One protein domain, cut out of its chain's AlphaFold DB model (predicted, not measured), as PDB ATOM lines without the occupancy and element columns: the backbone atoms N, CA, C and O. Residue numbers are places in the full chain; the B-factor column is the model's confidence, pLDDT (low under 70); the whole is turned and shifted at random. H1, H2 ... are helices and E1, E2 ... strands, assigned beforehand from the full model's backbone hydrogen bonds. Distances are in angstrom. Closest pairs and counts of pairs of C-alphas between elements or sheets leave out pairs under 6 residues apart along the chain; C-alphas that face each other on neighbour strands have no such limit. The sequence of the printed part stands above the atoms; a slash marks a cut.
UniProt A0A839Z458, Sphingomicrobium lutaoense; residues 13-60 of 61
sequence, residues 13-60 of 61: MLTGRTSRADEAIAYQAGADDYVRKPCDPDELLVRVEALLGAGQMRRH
ATOM      1  N   MET A  13      -7.322  16.315   4.081       94.50
ATOM      2  CA  MET A  13      -7.173  17.773   4.141       94.50
ATOM      3  C   MET A  13      -7.843  18.437   2.936       94.50
ATOM      4  O   MET A  13      -7.528  18.096   1.806       94.50
ATOM      5  N   LEU A  14      -8.717  19.423   3.163       94.94
ATOM      6  CA  LEU A  14      -9.377  20.196   2.103       94.94
ATOM      7  C   LEU A  14      -9.008  21.685   2.216       94.94
ATOM      8  O   LEU A  14      -9.457  22.374   3.136       94.94
ATOM      9  N   THR A  15      -8.206  22.212   1.288       92.75
ATOM     10  CA  THR A  15      -7.550  23.527   1.449       92.75
ATOM     11  C   THR A  15      -7.432  24.322   0.151       92.75
ATOM     12  O   THR A  15      -7.278  23.758  -0.917       92.75
ATOM     13  N   GLY A  16      -7.466  25.657   0.227       93.19
ATOM     14  CA  GLY A  16      -7.201  26.537  -0.924       93.19
ATOM     15  C   GLY A  16      -5.712  26.714  -1.249       93.19
ATOM     16  O   GLY A  16      -5.368  27.464  -2.159       93.19
ATOM     17  N   ARG A  17      -4.815  26.068  -0.494       90.56
ATOM     18  CA  ARG A  17      -3.379  26.095  -0.784       90.56
ATOM     19  C   ARG A  17      -3.077  25.203  -1.983       90.56
ATOM     20  O   ARG A  17      -3.525  24.063  -2.048       90.56
ATOM     21  N   THR A  18      -2.309  25.729  -2.927       84.19
ATOM     22  CA  THR A  18      -2.010  25.058  -4.202       84.19
ATOM     23  C   THR A  18      -0.540  24.680  -4.349       84.19
ATOM     24  O   THR A  18      -0.156  24.099  -5.363       84.19
ATOM     25  N   SER A  19       0.298  24.992  -3.354       93.31
ATOM     26  CA  SER A  19       1.719  24.680  -3.424       93.31
ATOM     27  C   SER A  19       1.958  23.183  -3.216       93.31
ATOM     28  O   SER A  19       1.381  22.551  -2.330       93.31
ATOM     29  N   ARG A  20       2.871  22.612  -4.008       90.19
ATOM     30  CA  ARG A  20       3.301  21.215  -3.847       90.19
ATOM     31  C   ARG A  20       3.961  20.964  -2.483       90.19
ATOM     32  O   ARG A  20       3.936  19.846  -1.984       90.19
ATOM     33  N   ALA A  21       4.545  22.004  -1.886       94.19
ATOM     34  CA  ALA A  21       5.141  21.931  -0.559       94.19
ATOM     35  C   ALA A  21       4.076  21.736   0.534       94.19
ATOM     36  O   ALA A  21       4.255  20.885   1.399       94.19
ATOM     37  N   ASP A  22       2.954  22.461   0.469       92.31
ATOM     38  CA  ASP A  22       1.845  22.308   1.425       92.31
ATOM     39  C   ASP A  22       1.235  20.901   1.374       92.31
ATOM     40  O   ASP A  22       0.907  20.324   2.409       92.31
ATOM     41  N   GLU A  23       1.096  20.348   0.170       92.88
ATOM     42  CA  GLU A  23       0.606  18.987  -0.045       92.88
ATOM     43  C   GLU A  23       1.567  17.941   0.539       92.88
ATOM     44  O   GLU A  23       1.149  17.059   1.289       92.88
ATOM     45  N   ALA A  24       2.874  18.079   0.286       94.50
ATOM     46  CA  ALA A  24       3.879  17.189   0.862       94.50
ATOM     47  C   ALA A  24       3.875  17.226   2.401       94.50
ATOM     48  O   ALA A  24       3.923  16.175   3.041       94.50
ATOM     49  N   ILE A  25       3.760  18.420   2.993       94.12
ATOM     50  CA  ILE A  25       3.677  18.597   4.449       94.12
ATOM     51  C   ILE A  25       2.426  17.916   5.013       94.12
ATOM     52  O   ILE A  25       2.503  17.268   6.055       94.12
ATOM     53  N   ALA A  26       1.281  18.030   4.337       91.50
ATOM     54  CA  ALA A  26       0.042  17.390   4.769       91.50
ATOM     55  C   ALA A  26       0.165  15.862   4.817       91.50
ATOM     56  O   ALA A  26      -0.201  15.250   5.823       91.50
ATOM     57  N   TYR A  27       0.737  15.258   3.774       92.69
ATOM     58  CA  TYR A  27       0.979  13.816   3.745       92.69
ATOM     59  C   TYR A  27       1.990  13.384   4.815       92.69
ATOM     60  O   TYR A  27       1.748  12.417   5.536       92.69
ATOM     61  N   GLN A  28       3.081  14.133   5.005       93.25
ATOM     62  CA  GLN A  28       4.056  13.867   6.074       93.25
ATOM     63  C   GLN A  28       3.456  13.998   7.482       93.25
ATOM     64  O   GLN A  28       3.878  13.297   8.399       93.25
ATOM     65  N   ALA A  29       2.460  14.869   7.657       90.50
ATOM     66  CA  ALA A  29       1.729  15.034   8.910       90.50
ATOM     67  C   ALA A  29       0.704  13.911   9.178       90.50
ATOM     68  O   ALA A  29       0.086  13.902  10.245       90.50
ATOM     69  N   GLY A  30       0.530  12.969   8.243       88.44
ATOM     70  CA  GLY A  30      -0.370  11.824   8.381       88.44
ATOM     71  C   GLY A  30      -1.756  12.027   7.772       88.44
ATOM     72  O   GLY A  30      -2.704  11.396   8.234       88.44
ATOM     73  N   ALA A  31      -1.904  12.911   6.782       92.00
ATOM     74  CA  ALA A  31      -3.094  12.903   5.934       92.00
ATOM     75  C   ALA A  31      -3.093  11.668   5.021       92.00
ATOM     76  O   ALA A  31      -2.064  11.313   4.449       92.00
ATOM     77  N   ASP A  32      -4.258  11.050   4.856       92.19
ATOM     78  CA  ASP A  32      -4.491   9.974   3.894       92.19
ATOM     79  C   ASP A  32      -4.859  10.523   2.507       92.19
ATOM     80  O   ASP A  32      -4.566   9.888   1.499       92.19
ATOM     81  N   ASP A  33      -5.472  11.711   2.445       93.19
ATOM     82  CA  ASP A  33      -5.769  12.406   1.187       93.19
ATOM     83  C   ASP A  33      -5.673  13.936   1.335       93.19
ATOM     84  O   ASP A  33      -5.795  14.498   2.431       93.19
ATOM     85  N   TYR A  34      -5.465  14.616   0.209       94.69
ATOM     86  CA  TYR A  34      -5.343  16.063   0.100       94.69
ATOM     87  C   TYR A  34      -6.145  16.565  -1.104       94.69
ATOM     88  O   TYR A  34      -5.870  16.220  -2.251       94.69
ATOM     89  N   VAL A  35      -7.114  17.437  -0.849       94.62
ATOM     90  CA  VAL A  35      -8.001  18.013  -1.858       94.62
ATOM     91  C   VAL A  35      -7.840  19.529  -1.866       94.62
ATOM     92  O   VAL A  35      -7.860  20.198  -0.828       94.62
ATOM     93  N   ARG A  36      -7.675  20.096  -3.060       94.75
ATOM     94  CA  ARG A  36      -7.570  21.546  -3.246       94.75
ATOM     95  C   ARG A  36      -8.952  22.168  -3.419       94.75
ATOM     96  O   ARG A  36      -9.814  21.587  -4.063       94.75
ATOM     97  N   LYS A  37      -9.151  23.370  -2.879       94.75
ATOM     98  CA  LYS A  37     -10.327  24.209  -3.136       94.75
ATOM     99  C   LYS A  37     -10.044  25.177  -4.299       94.75
ATOM    100  O   LYS A  37      -8.941  25.727  -4.338       94.75
ATOM    101  N   PRO A  38     -11.034  25.469  -5.164       94.69
ATOM    102  CA  PRO A  38     -12.368  24.863  -5.201       94.69
ATOM    103  C   PRO A  38     -12.312  23.413  -5.704       94.69
ATOM    104  O   PRO A  38     -11.484  23.088  -6.549       94.69
ATOM    105  N   CYS A  39     -13.187  22.560  -5.175       93.19
ATOM    106  CA  CYS A  39     -13.347  21.178  -5.615       93.19
ATOM    107  C   CYS A  39     -14.783  20.943  -6.068       93.19
ATOM    108  O   CYS A  39     -15.707  21.613  -5.593       93.19
ATOM    109  N   ASP A  40     -14.953  19.972  -6.955       97.31
ATOM    110  CA  ASP A  40     -16.268  19.481  -7.320       97.31
ATOM    111  C   ASP A  40     -16.876  18.678  -6.145       97.31
ATOM    112  O   ASP A  40     -16.170  17.857  -5.543       97.31
ATOM    113  N   PRO A  41     -18.140  18.926  -5.751       96.19
ATOM    114  CA  PRO A  41     -18.791  18.180  -4.675       96.19
ATOM    115  C   PRO A  41     -18.899  16.673  -4.936       96.19
ATOM    116  O   PRO A  41     -18.730  15.894  -3.997       96.19
ATOM    117  N   ASP A  42     -19.137  16.260  -6.181       96.94
ATOM    118  CA  ASP A  42     -19.279  14.850  -6.544       96.94
ATOM    119  C   ASP A  42     -17.913  14.149  -6.494       96.94
ATOM    120  O   ASP A  42     -17.801  13.044  -5.959       96.94
ATOM    121  N   GLU A  43     -16.836  14.815  -6.938       95.06
ATOM    122  CA  GLU A  43     -15.467  14.293  -6.766       95.06
ATOM    123  C   GLU A  43     -15.109  14.145  -5.278       95.06
ATOM    124  O   GLU A  43     -14.519  13.141  -4.864       95.06
ATOM    125  N   LEU A  44     -15.480  15.133  -4.455       96.25
ATOM    126  CA  LEU A  44     -15.227  15.088  -3.018       96.25
ATOM    127  C   LEU A  44     -15.937  13.895  -2.363       96.25
ATOM    128  O   LEU A  44     -15.326  13.215  -1.536       96.25
ATOM    129  N   LEU A  45     -17.187  13.614  -2.745       96.31
ATOM    130  CA  LEU A  45     -17.938  12.459  -2.248       96.31
ATOM    131  C   LEU A  45     -17.245  11.139  -2.596       96.31
ATOM    132  O   LEU A  45     -16.990  10.338  -1.696       96.31
ATOM    133  N   VAL A  46     -16.842  10.950  -3.858       95.94
ATOM    134  CA  VAL A  46     -16.135   9.734  -4.301       95.94
ATOM    135  C   VAL A  46     -14.840   9.517  -3.511       95.94
ATOM    136  O   VAL A  46     -14.536   8.399  -3.089       95.94
ATOM    137  N   ARG A  47     -14.074  10.585  -3.254       95.44
ATOM    138  CA  ARG A  47     -12.841  10.503  -2.454       95.44
ATOM    139  C   ARG A  47     -13.109  10.145  -0.995       95.44
ATOM    140  O   ARG A  47     -12.367   9.354  -0.410       95.44
ATOM    141  N   VAL A  48     -14.164  10.700  -0.399       94.44
ATOM    142  CA  VAL A  48     -14.577  10.367   0.974       94.44
ATOM    143  C   VAL A  48     -14.988   8.898   1.072       94.44
ATOM    144  O   VAL A  48     -14.531   8.200   1.980       94.44
ATOM    145  N   GLU A  49     -15.787   8.404   0.128       93.81
ATOM    146  CA  GLU A  49     -16.178   6.992   0.062       93.81
ATOM    147  C   GLU A  49     -14.950   6.075  -0.053       93.81
ATOM    148  O   GLU A  49     -14.825   5.104   0.701       93.81
ATOM    149  N   ALA A  50     -13.993   6.429  -0.919       92.56
ATOM    150  CA  ALA A  50     -12.743   5.691  -1.080       92.56
ATOM    151  C   ALA A  50     -11.904   5.654   0.213       92.56
ATOM    152  O   ALA A  50     -11.395   4.594   0.587       92.56
ATOM    153  N   LEU A  51     -11.791   6.775   0.935       90.88
ATOM    154  CA  LEU A  51     -11.069   6.841   2.211       90.88
ATOM    155  C   LEU A  51     -11.703   5.986   3.304       90.88
ATOM    156  O   LEU A  51     -10.993   5.304   4.049       90.88
ATOM    157  N   LEU A  52     -13.031   6.016   3.415       89.38
ATOM    158  CA  LEU A  52     -13.755   5.215   4.401       89.38
ATOM    159  C   LEU A  52     -13.608   3.716   4.104       89.38
ATOM    160  O   LEU A  52     -13.359   2.936   5.028       89.38
ATOM    161  N   GLY A  53     -13.661   3.327   2.824       84.62
ATOM    162  CA  GLY A  53     -13.394   1.956   2.381       84.62
ATOM    163  C   GLY A  53     -11.953   1.505   2.656       84.62
ATOM    164  O   GLY A  53     -11.730   0.431   3.222       84.62
ATOM    165  N   ALA A  54     -10.959   2.341   2.344       71.00
ATOM    166  CA  ALA A  54      -9.545   2.046   2.599       71.00
ATOM    167  C   ALA A  54      -9.221   1.941   4.102       71.00
ATOM    168  O   ALA A  54      -8.462   1.063   4.525       71.00
ATOM    169  N   GLY A  55      -9.835   2.793   4.930       61.69
ATOM    170  CA  GLY A  55      -9.710   2.737   6.386       61.69
ATOM    171  C   GLY A  55     -10.252   1.438   6.987       61.69
ATOM    172  O   GLY A  55      -9.762   0.986   8.019       61.69
ATOM    173  N   GLN A  56     -11.229   0.806   6.335       61.53
ATOM    174  CA  GLN A  56     -11.765  -0.493   6.733       61.53
ATOM    175  C   GLN A  56     -10.790  -1.630   6.416       61.53
ATOM    176  O   GLN A  56     -10.591  -2.508   7.251       61.53
ATOM    177  N   MET A  57     -10.094  -1.557   5.280       59.69
ATOM    178  CA  MET A  57      -9.077  -2.536   4.886       59.69
ATOM    179  C   MET A  57      -7.843  -2.504   5.806       59.69
ATOM    180  O   MET A  57      -7.328  -3.549   6.190       59.69
ATOM    181  N   ARG A  58      -7.435  -1.310   6.262       59.53
ATOM    182  CA  ARG A  58      -6.355  -1.118   7.252       59.53
ATOM    183  C   ARG A  58      -6.656  -1.666   8.651       59.53
ATOM    184  O   ARG A  58      -5.725  -1.849   9.420       59.53
ATOM    185  N   ARG A  59      -7.928  -1.893   9.007       57.81
ATOM    186  CA  ARG A  59      -8.307  -2.487  10.306       57.81
ATOM    187  C   ARG A  59      -8.194  -4.014  10.330       57.81
ATOM    188  O   ARG A  59      -8.283  -4.592  11.407       57.81
ATOM    189  N   HIS A  60      -8.042  -4.650   9.169       52.81
ATOM    190  CA  HIS A  60      -8.010  -6.107   9.016       52.81
ATOM    191  C   HIS A  60      -6.623  -6.671   8.662       52.81
ATOM    192  O   HIS A  60      -6.509  -7.882   8.489       52.81
TER     193      HIS A  60
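Overview. This is residues 13 to 60 of the 61 residues of a protein of Sphingomicrobium lutaoense (UniProt A0A839Z458). A short two-stranded parallel sheet, E1 and E2, sits between two helices, with H1 on one side and the longer H2 on the other, in a flat body. Both helices run roughly back against the direction of the strands, and H2 comes near the sheet with residues 43 to 51 before going on past it. The printed part has 48 residues, in the order E1, H1, E2, H2, and its class is mixed, helices and strands. It is only just loose, close to compact, with a radius of gyration of the C-alphas of 11.8 A and spans of 34 by 26 by 10 A.

Along the chain. Find C-alpha 13 at (-7.173, 17.773, 4.141), where strand E1, residues 13 to 15, begins. Its neighbour E2 is residues 33 to 36, 10.3 A long. Helix H1, residues 20 to 28, runs 12.4 A. Helix H2, residues 41 to 57, runs 24.8 A from C-alpha 41 at (-18.791, 18.180, -4.675) to C-alpha 57 at (-9.077, -2.536, 4.886).

Arrangement. Look first at E1 and E2, parallel at 10 degrees, where N 15 and O 35 are 2.9 A apart and N 35 and O 13 are 2.8 A apart, within hydrogen-bond range. E1, H1 and E2 form a strand-helix-strand unit, two parallel neighbour strands with a helix between them in the chain, and its crossover is right-handed. The closest C-alphas of H1 and E2 are those of Glu 23 and Tyr 34, 6.6 A. Those of E2 and H2 are Asp 33 and Leu 51, 7.8 A. H1 and H2 are apart, as are E1 and H2. In H1 and H2 every O i to N i+4 pair is within hydrogen-bond range.

Size, cuts and confidence. The C-alphas farthest apart, those of Ser 19 and His 60, are 34.6 A from each other. The printed part has no cut, and the links E1 to H1, H1 to E2 and E2 to H2 are tight. Look at residues 55 to 60 for pLDDT under 70; the mean of the printed part is 88.4.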